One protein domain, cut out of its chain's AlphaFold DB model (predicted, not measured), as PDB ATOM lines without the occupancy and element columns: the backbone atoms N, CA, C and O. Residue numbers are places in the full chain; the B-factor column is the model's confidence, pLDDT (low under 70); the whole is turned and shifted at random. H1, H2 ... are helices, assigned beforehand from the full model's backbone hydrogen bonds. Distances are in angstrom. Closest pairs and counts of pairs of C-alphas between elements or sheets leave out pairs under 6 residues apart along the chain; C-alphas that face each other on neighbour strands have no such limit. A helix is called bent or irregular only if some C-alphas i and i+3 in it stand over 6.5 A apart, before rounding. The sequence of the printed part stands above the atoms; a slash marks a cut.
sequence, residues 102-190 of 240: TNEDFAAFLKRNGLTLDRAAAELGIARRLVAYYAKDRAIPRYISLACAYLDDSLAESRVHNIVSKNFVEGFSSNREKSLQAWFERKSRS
ATOM      1  N   THR A 102     -11.645  -8.078  60.928       83.69
ATOM      2  CA  THR A 102     -12.451  -8.650  62.012       83.69
ATOM      3  C   THR A 102     -12.331 -10.177  62.022       83.69
ATOM      4  O   THR A 102     -11.901 -10.803  61.049       83.69
ATOM      5  N   ASN A 103     -12.729 -10.807  63.127       87.00
ATOM      6  CA  ASN A 103     -12.779 -12.268  63.229       87.00
ATOM      7  C   ASN A 103     -13.692 -12.895  62.164       87.00
ATOM      8  O   ASN A 103     -13.348 -13.923  61.576       87.00
ATOM      9  N   GLU A 104     -14.821 -12.246  61.881       85.69
ATOM     10  CA  GLU A 104     -15.766 -12.674  60.850       85.69
ATOM     11  C   GLU A 104     -15.149 -12.579  59.453       85.69
ATOM     12  O   GLU A 104     -15.237 -13.532  58.677       85.69
ATOM     13  N   ASP A 105     -14.443 -11.484  59.157       86.44
ATOM     14  CA  ASP A 105     -13.743 -11.316  57.881       86.44
ATOM     15  C   ASP A 105     -12.656 -12.374  57.687       86.44
ATOM     16  O   ASP A 105     -12.492 -12.902  56.587       86.44
ATOM     17  N   PHE A 106     -11.934 -12.728  58.752       89.56
ATOM     18  CA  PHE A 106     -10.912 -13.771  58.699       89.56
ATOM     19  C   PHE A 106     -11.524 -15.151  58.454       89.56
ATOM     20  O   PHE A 106     -11.040 -15.912  57.612       89.56
ATOM     21  N   ALA A 107     -12.631 -15.475  59.126       88.69
ATOM     22  CA  ALA A 107     -13.370 -16.706  58.862       88.69
ATOM     23  C   ALA A 107     -13.918 -16.741  57.420       88.69
ATOM     24  O   ALA A 107     -13.829 -17.770  56.738       88.69
ATOM     25  N   ALA A 108     -14.431 -15.613  56.923       89.69
ATOM     26  CA  ALA A 108     -14.895 -15.466  55.549       89.69
ATOM     27  C   ALA A 108     -13.750 -15.605  54.534       89.69
ATOM     28  O   ALA A 108     -13.928 -16.272  53.515       89.69
ATOM     29  N   PHE A 109     -12.569 -15.055  54.822       90.06
ATOM     30  CA  PHE A 109     -11.351 -15.202  54.022       90.06
ATOM     31  C   PHE A 109     -10.942 -16.674  53.882       90.06
ATOM     32  O   PHE A 109     -10.735 -17.156  52.764       90.06
ATOM     33  N   LEU A 110     -10.905 -17.424  54.991       91.31
ATOM     34  CA  LEU A 110     -10.593 -18.857  54.962       91.31
ATOM     35  C   LEU A 110     -11.588 -19.630  54.091       91.31
ATOM     36  O   LEU A 110     -11.190 -20.444  53.255       91.31
ATOM     37  N   LYS A 111     -12.885 -19.340  54.247       91.38
ATOM     38  CA  LYS A 111     -13.956 -19.982  53.477       91.38
ATOM     39  C   LYS A 111     -13.886 -19.630  51.988       91.38
ATOM     40  O   LYS A 111     -13.992 -20.526  51.155       91.38
ATOM     41  N   ARG A 112     -13.680 -18.352  51.650       88.44
ATOM     42  CA  ARG A 112     -13.593 -17.843  50.270       88.44
ATOM     43  C   ARG A 112     -12.437 -18.475  49.498       88.44
ATOM     44  O   ARG A 112     -12.583 -18.771  48.314       88.44
ATOM     45  N   ASN A 113     -11.315 -18.703  50.171       88.88
ATOM     46  CA  ASN A 113     -10.115 -19.275  49.565       88.88
ATOM     47  C   ASN A 113     -10.004 -20.797  49.724       88.88
ATOM     48  O   ASN A 113      -9.022 -21.389  49.276       88.88
ATOM     49  N   GLY A 114     -10.999 -21.448  50.343       89.25
ATOM     50  CA  GLY A 114     -10.981 -22.891  50.591       89.25
ATOM     51  C   GLY A 114      -9.779 -23.334  51.433       89.25
ATOM     52  O   GLY A 114      -9.259 -24.435  51.243       89.25
ATOM     53  N   LEU A 115      -9.297 -22.466  52.326       90.62
ATOM     54  CA  LEU A 115      -8.131 -22.735  53.158       90.62
ATOM     55  C   LEU A 115      -8.552 -23.543  54.385       90.62
ATOM     56  O   LEU A 115      -9.368 -23.111  55.199       90.62
ATOM     57  N   THR A 116      -7.959 -24.726  54.542       93.06
ATOM     58  CA  THR A 116      -8.031 -25.468  55.803       93.06
ATOM     59  C   THR A 116      -7.165 -24.779  56.858       93.06
ATOM     60  O   THR A 116      -6.234 -24.048  56.520       93.06
ATOM     61  N   LEU A 117      -7.424 -25.033  58.145       92.12
ATOM     62  CA  LEU A 117      -6.621 -24.456  59.236       92.12
ATOM     63  C   LEU A 117      -5.129 -24.790  59.100       92.12
ATOM     64  O   LEU A 117      -4.283 -23.951  59.388       92.12
ATOM     65  N   ASP A 118      -4.817 -26.006  58.648       92.81
ATOM     66  CA  ASP A 118      -3.449 -26.470  58.422       92.81
ATOM     67  C   ASP A 118      -2.779 -25.742  57.253       92.81
ATOM     68  O   ASP A 118      -1.630 -25.318  57.364       92.81
ATOM     69  N   ARG A 119      -3.511 -25.521  56.154       92.38
ATOM     70  CA  ARG A 119      -2.991 -24.763  55.015       92.38
ATOM     71  C   ARG A 119      -2.804 -23.291  55.364       92.38
ATOM     72  O   ARG A 119      -1.745 -22.743  55.106       92.38
ATOM     73  N   ALA A 120      -3.793 -22.668  55.999       92.31
ATOM     74  CA  ALA A 120      -3.700 -21.278  56.432       92.31
ATOM     75  C   ALA A 120      -2.523 -21.054  57.392       92.31
ATOM     76  O   ALA A 120      -1.823 -20.056  57.280       92.31
ATOM     77  N   ALA A 121      -2.272 -21.999  58.302       94.06
ATOM     78  CA  ALA A 121      -1.115 -21.968  59.192       94.06
ATOM     79  C   ALA A 121       0.217 -21.991  58.426       94.06
ATOM     80  O   ALA A 121       1.117 -21.222  58.755       94.06
ATOM     81  N   ALA A 122       0.323 -22.845  57.404       92.44
ATOM     82  CA  ALA A 122       1.516 -22.947  56.571       92.44
ATOM     83  C   ALA A 122       1.770 -21.669  55.754       92.44
ATOM     84  O   ALA A 122       2.890 -21.170  55.760       92.44
ATOM     85  N   GLU A 123       0.736 -21.115  55.115       91.94
ATOM     86  CA  GLU A 123       0.856 -19.906  54.281       91.94
ATOM     87  C   GLU A 123       1.137 -18.648  55.120       91.94
ATOM     88  O   GLU A 123       1.965 -17.819  54.756       91.94
ATOM     89  N   LEU A 124       0.478 -18.510  56.279       90.19
ATOM     90  CA  LEU A 124       0.669 -17.367  57.181       90.19
ATOM     91  C   LEU A 124       1.909 -17.509  58.082       90.19
ATOM     92  O   LEU A 124       2.242 -16.577  58.811       90.19
ATOM     93  N   GLY A 125       2.568 -18.673  58.090       91.25
ATOM     94  CA  GLY A 125       3.730 -18.940  58.942       91.25
ATOM     95  C   GLY A 125       3.420 -18.934  60.446       91.25
ATOM     96  O   GLY A 125       4.289 -18.612  61.256       91.25
ATOM     97  N   ILE A 126       2.188 -19.272  60.841       92.75
ATOM     98  CA  ILE A 126       1.743 -19.273  62.245       92.75
ATOM     99  C   ILE A 126       1.265 -20.649  62.703       92.75
ATOM    100  O   ILE A 126       0.932 -21.524  61.913       92.75
ATOM    101  N   ALA A 127       1.187 -20.857  64.018       94.44
ATOM    102  CA  ALA A 127       0.688 -22.116  64.561       94.44
ATOM    103  C   ALA A 127      -0.795 -22.338  64.206       94.44
ATOM    104  O   ALA A 127      -1.624 -21.451  64.394       94.44
ATOM    105  N   ARG A 128      -1.171 -23.566  63.833       95.19
ATOM    106  CA  ARG A 128      -2.568 -23.965  63.551       95.19
ATOM    107  C   ARG A 128      -3.566 -23.553  64.638       95.19
ATOM    108  O   ARG A 128      -4.654 -23.069  64.341       95.19
ATOM    109  N   ARG A 129      -3.189 -23.706  65.915       93.88
ATOM    110  CA  ARG A 129      -4.018 -23.276  67.059       93.88
ATOM    111  C   ARG A 129      -4.321 -21.776  67.033       93.88
ATOM    112  O   ARG A 129      -5.386 -21.358  67.461       93.88
ATOM    113  N   LEU A 130      -3.379 -20.980  66.531       93.00
ATOM    114  CA  LEU A 130      -3.487 -19.534  66.478       93.00
ATOM    115  C   LEU A 130      -4.471 -19.102  65.385       93.00
ATOM    116  O   LEU A 130      -5.319 -18.259  65.654       93.00
ATOM    117  N   VAL A 131      -4.436 -19.765  64.224       92.25
ATOM    118  CA  VAL A 131      -5.454 -19.622  63.167       92.25
ATOM    119  C   VAL A 131      -6.852 -19.905  63.726       92.25
ATOM    120  O   VAL A 131      -7.772 -19.124  63.512       92.25
ATOM    121  N   ALA A 132      -7.007 -20.988  64.495       91.12
ATOM    122  CA  ALA A 132      -8.290 -21.336  65.107       91.12
ATOM    123  C   ALA A 132      -8.769 -20.288  66.128       91.12
ATOM    124  O   ALA A 132      -9.961 -20.006  66.194       91.12
ATOM    125  N   TYR A 133      -7.861 -19.689  66.906       92.50
ATOM    126  CA  TYR A 133      -8.215 -18.608  67.830       92.50
ATOM    127  C   TYR A 133      -8.649 -17.333  67.103       92.50
ATOM    128  O   TYR A 133      -9.622 -16.711  67.525       92.50
ATOM    129  N   TYR A 134      -7.973 -16.964  66.013       91.25
ATOM    130  CA  TYR A 134      -8.350 -15.810  65.190       91.25
ATOM    131  C   TYR A 134      -9.653 -16.024  64.418       91.25
ATOM    132  O   TYR A 134     -10.416 -15.085  64.253       91.25
ATOM    133  N   ALA A 135      -9.969 -17.250  64.006       88.19
ATOM    134  CA  ALA A 135     -11.260 -17.554  63.386       88.19
ATOM    135  C   ALA A 135     -12.445 -17.524  64.371       88.19
ATOM    136  O   ALA A 135     -13.587 -17.659  63.939       88.19
ATOM    137  N   LYS A 136     -12.175 -17.410  65.677       88.88
ATOM    138  CA  LYS A 136     -13.184 -17.465  66.733       88.88
ATOM    139  C   LYS A 136     -13.363 -16.094  67.392       88.88
ATOM    140  O   LYS A 136     -14.129 -15.282  66.896       88.88
ATOM    141  N   ASP A 137     -12.604 -15.823  68.455       82.38
ATOM    142  CA  ASP A 137     -12.867 -14.690  69.354       82.38
ATOM    143  C   ASP A 137     -11.615 -13.830  69.614       82.38
ATOM    144  O   ASP A 137     -11.665 -12.843  70.345       82.38
ATOM    145  N   ARG A 138     -10.442 -14.227  69.098       84.81
ATOM    146  CA  ARG A 138      -9.190 -13.530  69.413       84.81
ATOM    147  C   ARG A 138      -8.964 -12.374  68.450       84.81
ATOM    148  O   ARG A 138      -8.870 -12.611  67.250       84.81
ATOM    149  N   ALA A 139      -8.748 -11.170  68.980       81.00
ATOM    150  CA  ALA A 139      -8.378 -10.003  68.182       81.00
ATOM    151  C   ALA A 139      -7.196 -10.305  67.241       81.00
ATOM    152  O   ALA A 139      -6.182 -10.884  67.657       81.00
ATOM    153  N   ILE A 140      -7.349  -9.920  65.975       85.62
ATOM    154  CA  ILE A 140      -6.387 -10.186  64.908       85.62
ATOM    155  C   ILE A 140      -5.375  -9.038  64.862       85.62
ATOM    156  O   ILE A 140      -5.763  -7.891  64.654       85.62
ATOM    157  N   PRO A 141      -4.072  -9.306  65.053       84.69
ATOM    158  CA  PRO A 141      -3.056  -8.274  64.913       84.69
ATOM    159  C   PRO A 141      -2.979  -7.748  63.478       84.69
ATOM    160  O   PRO A 141      -3.041  -8.528  62.529       84.69
ATOM    161  N   ARG A 142      -2.695  -6.451  63.321       83.12
ATOM    162  CA  ARG A 142      -2.527  -5.778  62.020       83.12
ATOM    163  C   ARG A 142      -1.612  -6.523  61.041       83.12
ATOM    164  O   ARG A 142      -1.931  -6.636  59.864       83.12
ATOM    165  N   TYR A 143      -0.482  -7.064  61.507       85.62
ATOM    166  CA  TYR A 143       0.441  -7.791  60.624       85.62
ATOM    167  C   TYR A 143      -0.178  -9.077  60.045       85.62
ATOM    168  O   TYR A 143       0.143  -9.446  58.920       85.62
ATOM    169  N   ILE A 144      -1.093  -9.731  60.775       88.75
ATOM    170  CA  ILE A 144      -1.846 -10.887  60.273       88.75
ATOM    171  C   ILE A 144      -2.881 -10.435  59.246       88.75
ATOM    172  O   ILE A 144      -2.994 -11.066  58.202       88.75
ATOM    173  N   SER A 145      -3.605  -9.343  59.506       88.31
ATOM    174  CA  SER A 145      -4.561  -8.769  58.550       88.31
ATOM    175  C   SER A 145      -3.890  -8.432  57.214       88.31
ATOM    176  O   SER A 145      -4.374  -8.849  56.165       88.31
ATOM    177  N   LEU A 146      -2.722  -7.782  57.255       87.62
ATOM    178  CA  LEU A 146      -1.910  -7.487  56.069       87.62
ATOM    179  C   LEU A 146      -1.432  -8.756  55.351       87.62
ATOM    180  O   LEU A 146      -1.519  -8.838  54.127       87.62
ATOM    181  N   ALA A 147      -0.966  -9.763  56.095       90.44
ATOM    182  CA  ALA A 147      -0.563 -11.041  55.511       90.44
ATOM    183  C   ALA A 147      -1.738 -11.750  54.816       90.44
ATOM    184  O   ALA A 147      -1.557 -12.336  53.751       90.44
ATOM    185  N   CYS A 148      -2.946 -11.663  55.379       89.50
ATOM    186  CA  CYS A 148      -4.150 -12.215  54.761       89.50
ATOM    187  C   CYS A 148      -4.528 -11.464  53.485       89.50
ATOM    188  O   CYS A 148      -4.876 -12.113  52.506       89.50
ATOM    189  N   ALA A 149      -4.429 -10.131  53.479       86.81
ATOM    190  CA  ALA A 149      -4.684  -9.320  52.292       86.81
ATOM    191  C   ALA A 149      -3.719  -9.677  51.149       86.81
ATOM    192  O   ALA A 149      -4.160  -9.964  50.040       86.81
ATOM    193  N   TYR A 150      -2.418  -9.769  51.445       89.44
ATOM    194  CA  TYR A 150      -1.413 -10.208  50.474       89.44
ATOM    195  C   TYR A 150      -1.679 -11.635  49.962       89.44
ATOM    196  O   TYR A 150      -1.594 -11.912  48.766       89.44
ATOM    197  N   LEU A 151      -2.032 -12.556  50.864       90.44
ATOM    198  CA  LEU A 151      -2.336 -13.935  50.494       90.44
ATOM    199  C   LEU A 151      -3.594 -14.027  49.615       90.44
ATOM    200  O   LEU A 151      -3.600 -14.796  48.657       90.44
ATOM    201  N   ASP A 152      -4.638 -13.245  49.900       89.25
ATOM    202  CA  ASP A 152      -5.865 -13.203  49.093       89.25
ATOM    203  C   ASP A 152      -5.572 -12.773  47.652       89.25
ATOM    204  O   ASP A 152      -6.019 -13.436  46.712       89.25
ATOM    205  N   ASP A 153      -4.752 -11.731  47.494       87.69
ATOM    206  CA  ASP A 153      -4.320 -11.212  46.196       87.69
ATOM    207  C   ASP A 153      -3.505 -12.260  45.419       87.69
ATOM    208  O   ASP A 153      -3.873 -12.661  44.312       87.69
ATOM    209  N   SER A 154      -2.495 -12.864  46.058       87.56
ATOM    210  CA  SER A 154      -1.670 -13.911  45.429       87.56
ATOM    211  C   SER A 154      -2.475 -15.156  44.997       87.56
ATOM    212  O   SER A 154      -2.210 -15.782  43.959       87.56
ATOM    213  N   LEU A 155      -3.509 -15.524  45.765       87.31
ATOM    214  CA  LEU A 155      -4.417 -16.626  45.437       87.31
ATOM    215  C   LEU A 155      -5.422 -16.241  44.345       87.31
ATOM    216  O   LEU A 155      -5.901 -17.116  43.613       87.31
ATOM    217  N   ALA A 156      -5.782 -14.962  44.229       83.69
ATOM    218  CA  ALA A 156      -6.592 -14.451  43.129       83.69
ATOM    219  C   ALA A 156      -5.810 -14.494  41.808       83.69
ATOM    220  O   ALA A 156      -6.301 -15.078  40.837       83.69
ATOM    221  N   GLU A 157      -4.567 -14.009  41.793       82.62
ATOM    222  CA  GLU A 157      -3.677 -14.073  40.625       82.62
ATOM    223  C   GLU A 157      -3.473 -15.517  40.144       82.62
ATOM    224  O   GLU A 157      -3.634 -15.834  38.959       82.62
ATOM    225  N   SER A 158      -3.214 -16.432  41.083       81.88
ATOM    226  CA  SER A 158      -3.035 -17.856  40.790       81.88
ATOM    227  C   SER A 158      -4.290 -18.495  40.179       81.88
ATOM    228  O   SER A 158      -4.186 -19.333  39.278       81.88
ATOM    229  N   ARG A 159      -5.492 -18.101  40.629       80.81
ATOM    230  CA  ARG A 159      -6.765 -18.573  40.056       80.81
ATOM    231  C   ARG A 159      -6.949 -18.094  38.623       80.81
ATOM    232  O   ARG A 159      -7.305 -18.906  37.768       80.81
ATOM    233  N   VAL A 160      -6.678 -16.817  38.350       75.44
ATOM    234  CA  VAL A 160      -6.773 -16.250  36.996       75.44
ATOM    235  C   VAL A 160      -5.802 -16.961  36.059       75.44
ATOM    236  O   VAL A 160      -6.211 -17.433  34.997       75.44
ATOM    237  N   HIS A 161      -4.546 -17.133  36.477       73.88
ATOM    238  CA  HIS A 161      -3.541 -17.831  35.678       73.88
ATOM    239  C   HIS A 161      -3.943 -19.284  35.367       73.88
ATOM    240  O   HIS A 161      -3.784 -19.749  34.234       73.88
ATOM    241  N   ASN A 162      -4.525 -19.994  36.338       74.00
ATOM    242  CA  ASN A 162      -4.984 -21.370  36.149       74.00
ATOM    243  C   ASN A 162      -6.196 -21.454  35.197       74.00
ATOM    244  O   ASN A 162      -6.236 -22.320  34.326       74.00
ATOM    245  N   ILE A 163      -7.151 -20.520  35.290       72.94
ATOM    246  CA  ILE A 163      -8.301 -20.439  34.370       72.94
ATOM    247  C   ILE A 163      -7.839 -20.144  32.940       72.94
ATOM    248  O   ILE A 163      -8.261 -20.830  32.010       72.94
ATOM    249  N   VAL A 164      -6.951 -19.162  32.751       70.44
ATOM    250  CA  VAL A 164      -6.411 -18.815  31.426       70.44
ATOM    251  C   VAL A 164      -5.657 -20.001  30.830       70.44
ATOM    252  O   VAL A 164      -5.894 -20.355  29.677       70.44
ATOM    253  N   SER A 165      -4.821 -20.669  31.627       66.12
ATOM    254  CA  SER A 165      -4.083 -21.859  31.193       66.12
ATOM    255  C   SER A 165      -5.019 -23.004  30.809       66.12
ATOM    256  O   SER A 165      -4.834 -23.631  29.767       66.12
ATOM    257  N   LYS A 166      -6.067 -23.256  31.601       62.78
ATOM    258  CA  LYS A 166      -7.045 -24.313  31.322       62.78
ATOM    259  C   LYS A 166      -7.864 -24.019  30.062       62.78
ATOM    260  O   LYS A 166      -7.956 -24.884  29.195       62.78
ATOM    261  N   ASN A 167      -8.359 -22.793  29.905       65.31
ATOM    262  CA  ASN A 167      -9.089 -22.362  28.707       65.31
ATOM    263  C   ASN A 167      -8.204 -22.399  27.452       65.31
ATOM    264  O   ASN A 167      -8.661 -22.767  26.369       65.31
ATOM    265  N   PHE A 168      -6.921 -22.061  27.592       58.09
ATOM    266  CA  PHE A 168      -5.947 -22.146  26.509       58.09
ATOM    267  C   PHE A 168      -5.687 -23.599  26.087       58.09
ATOM    268  O   PHE A 168      -5.698 -23.901  24.894       58.09
ATOM    269  N   VAL A 169      -5.519 -24.521  27.043       58.69
ATOM    270  CA  VAL A 169      -5.310 -25.957  26.775       58.69
ATOM    271  C   VAL A 169      -6.562 -26.617  26.179       58.69
ATOM    272  O   VAL A 169      -6.451 -27.357  25.199       58.69
ATOM    273  N   GLU A 170      -7.755 -26.317  26.699       58.44
ATOM    274  CA  GLU A 170      -9.026 -26.833  26.167       58.44
ATOM    275  C   GLU A 170      -9.310 -26.302  24.746       58.44
ATOM    276  O   GLU A 170      -9.731 -27.063  23.865       58.44
ATOM    277  N   GLY A 171      -8.972 -25.038  24.464       56.22
ATOM    278  CA  GLY A 171      -9.036 -24.456  23.119       56.22
ATOM    279  C   GLY A 171      -8.031 -25.066  22.130       56.22
ATOM    280  O   GLY A 171      -8.362 -25.287  20.962       56.22
ATOM    281  N   PHE A 172      -6.821 -25.404  22.591       52.50
ATOM    282  CA  PHE A 172      -5.771 -26.012  21.762       52.50
ATOM    283  C   PHE A 172      -6.028 -27.483  21.409       52.50
ATOM    284  O   PHE A 172      -5.565 -27.946  20.361       52.50
ATOM    285  N   SER A 173      -6.746 -28.213  22.267       55.41
ATOM    286  CA  SER A 173      -7.082 -29.623  22.046       55.41
ATOM    287  C   SER A 173      -8.156 -29.785  20.963       55.41
ATOM    288  O   SER A 173      -7.945 -30.488  19.972       55.41
ATOM    289  N   SER A 174      -9.263 -29.034  21.057       57.72
ATOM    290  CA  SER A 174     -10.402 -29.224  20.139       57.72
ATOM    291  C   SER A 174     -10.119 -28.814  18.684       57.72
ATOM    292  O   SER A 174     -10.732 -29.350  17.755       57.72
ATOM    293  N   ASN A 175      -9.186 -27.881  18.459       55.88
ATOM    294  CA  ASN A 175      -8.908 -27.339  17.128       55.88
ATOM    295  C   ASN A 175      -7.859 -28.159  16.345       55.88
ATOM    296  O   ASN A 175      -7.926 -28.256  15.117       55.88
ATOM    297  N   ARG A 176      -6.910 -28.814  17.035       53.62
ATOM    298  CA  ARG A 176      -5.907 -29.677  16.385       53.62
ATOM    299  C   ARG A 176      -6.480 -31.014  15.934       53.62
ATOM    300  O   ARG A 176      -6.152 -31.443  14.832       53.62
ATOM    301  N   GLU A 177      -7.362 -31.639  16.711       55.81
ATOM    302  CA  GLU A 177      -7.987 -32.906  16.309       55.81
ATOM    303  C   GLU A 177      -8.860 -32.740  15.063       55.81
ATOM    304  O   GLU A 177      -8.734 -33.516  14.117       55.81
ATOM    305  N   LYS A 178      -9.661 -31.669  14.991       59.81
ATOM    306  CA  LYS A 178     -10.469 -31.359  13.800       59.81
ATOM    307  C   LYS A 178      -9.604 -31.056  12.575       59.81
ATOM    308  O   LYS A 178      -9.902 -31.526  11.479       59.81
ATOM    309  N   SER A 179      -8.506 -30.324  12.761       57.34
ATOM    310  CA  SER A 179      -7.579 -29.980  11.676       57.34
ATOM    311  C   SER A 179      -6.780 -31.189  11.175       57.34
ATOM    312  O   SER A 179      -6.563 -31.326   9.971       57.34
ATOM    313  N   LEU A 180      -6.377 -32.095  12.072       50.81
ATOM    314  CA  LEU A 180      -5.684 -33.332  11.714       50.81
ATOM    315  C   LEU A 180      -6.624 -34.323  11.022       50.81
ATOM    316  O   LEU A 180      -6.237 -34.877   9.997       50.81
ATOM    317  N   GLN A 181      -7.860 -34.490  11.500       59.91
ATOM    318  CA  GLN A 181      -8.870 -35.322  10.832       59.91
ATOM    319  C   GLN A 181      -9.184 -34.796   9.422       59.91
ATOM    320  O   GLN A 181      -9.109 -35.549   8.452       59.91
ATOM    321  N   ALA A 182      -9.394 -33.483   9.273       63.69
ATOM    322  CA  ALA A 182      -9.611 -32.856   7.969       63.69
ATOM    323  C   ALA A 182      -8.398 -33.000   7.024       63.69
ATOM    324  O   ALA A 182      -8.556 -33.174   5.813       63.69
ATOM    325  N   TRP A 183      -7.174 -32.955   7.560       54.03
ATOM    326  CA  TRP A 183      -5.953 -33.188   6.788       54.03
ATOM    327  C   TRP A 183      -5.796 -34.660   6.370       54.03
ATOM    328  O   TRP A 183      -5.467 -34.931   5.212       54.03
ATOM    329  N   PHE A 184      -6.082 -35.616   7.261       53.06
ATOM    330  CA  PHE A 184      -6.028 -37.051   6.964       53.06
ATOM    331  C   PHE A 184      -7.092 -37.474   5.940       53.06
ATOM    332  O   PHE A 184      -6.763 -38.209   5.007       53.06
ATOM    333  N   GLU A 185      -8.321 -36.956   6.029       60.59
ATOM    334  CA  GLU A 185      -9.381 -37.189   5.034       60.59
ATOM    335  C   GLU A 185      -9.032 -36.617   3.654       60.59
ATOM    336  O   GLU A 185      -9.308 -37.224   2.616       60.59
ATOM    337  N   ARG A 186      -8.371 -35.456   3.614       56.62
ATOM    338  CA  ARG A 186      -7.914 -34.856   2.355       56.62
ATOM    339  C   ARG A 186      -6.793 -35.686   1.710       56.62
ATOM    340  O   ARG A 186      -6.747 -35.814   0.487       56.62
ATOM    341  N   LYS A 187      -5.932 -36.303   2.527       54.53
ATOM    342  CA  LYS A 187      -4.804 -37.142   2.084       54.53
ATOM    343  C   LYS A 187      -5.214 -38.574   1.706       54.53
ATOM    344  O   LYS A 187      -4.570 -39.194   0.861       54.53
ATOM    345  N   SER A 188      -6.289 -39.108   2.285       54.78
ATOM    346  CA  SER A 188      -6.857 -40.405   1.888       54.78
ATOM    347  C   SER A 188      -7.627 -40.309   0.564       54.78
ATOM    348  O   SER A 188      -7.475 -41.178  -0.298       54.78
ATOM    349  N   ARG A 189      -8.340 -39.196   0.329       56.25
ATOM    350  CA  ARG A 189      -8.982 -38.890  -0.964       56.25
ATOM    351  C   ARG A 189      -7.978 -38.721  -2.107       56.25
ATOM    352  O   ARG A 189      -8.238 -39.177  -3.218       56.25
ATOM    353  N   SER A 190      -6.801 -38.143  -1.847       51.47
ATOM    354  CA  SER A 190      -5.769 -37.975  -2.884       51.47
ATOM    355  C   SER A 190      -5.102 -39.293  -3.302       51.47
ATOM    356  O   SER A 190      -4.619 -39.392  -4.430       51.47
TER     357      SER A 190
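Overview. This is residues 102 to 190 of the 240 residues of an uncharacterized protein of Methylobacterium sp. (strain 4-46) (UniProt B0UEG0). The model is a small compact head with one very long helix running out of it as an arm. Three short helices, H1, H2 and H3, and the first part of H4 make the head; H2 stands crosswise to H4, H1 runs side by side with the first part of H4 and the same way, and residues 157 to 190 of H4 stick out free and make most of the length. The printed part has 89 residues with four named helices, in the order H1, H2, H3, H4, and no named strand, and its class is all helix. The whole is extended, with a radius of gyration of the C-alphas of 22.8 A and spans of 76 by 20 by 19 A.

Along the chain. After Thr 102, H1 takes residues 103 to 112, from C-alpha 103 at (-12.779, -12.268, 63.229), and is 14.1 A long from first to last C-alpha. H2, residues 117 to 124, is 10.4 A long, and H3, residues 128 to 134, is 10.1 A long. H4, residues 142 to 190, runs 72.5 A from C-alpha 142 at (-2.527, -5.778, 62.020) to C-alpha 190 at (-5.769, -37.975, -2.884), and it is not bent.

Arrangement. H1 and H2 are close but not clearly touching; their closest C-alphas, of Leu 110 and Ala 120, are 7.5 A apart. H1 and H3 are also close but not clearly touching, with the closest C-alphas, of Asn 103 and Tyr 134, 6.0 A apart. H1 only just touches H4, with 3 pairs of C-alphas within 8 A; the closest are those of Phe 109 and Asp 152, 7.6 A apart. The two run the same way at a shallow tilt of 11 degrees, and H4 touches H1 with residues 148 to 152 alone. H2 touches H3, the closest C-alphas being those of Ala 121 and Arg 128 at 5.0 A, and their lines are about perpendicular at 87 degrees. H2 touches residues 144 to 151 of H4 alone, with the C-alphas of Leu 124 and Ala 147 closest at 6.7 A, about perpendicular at 81 degrees. H3 and H4 are apart. The helix packing is mostly crossed, but only just, with 1 of the 3 touching pairs at a shallow tilt. Each O i to N i+4 pair is within hydrogen-bond range in H1, H2 and H3, and 41 of 45 are in H4.

Size, cuts and confidence. The two C-alphas farthest apart, those of Ala 139 and Ser 190, are 76.4 A apart. Without residues 157 to 190, the body of 55 residues spans 27 by 19 by 18 A. The printed part has no cut; the links H1 to H2 and H2 to H3 are tight, and H3 to H4 is short. The mean pLDDT of the printed part is 78.8, and residues 165 to 190 are under 70.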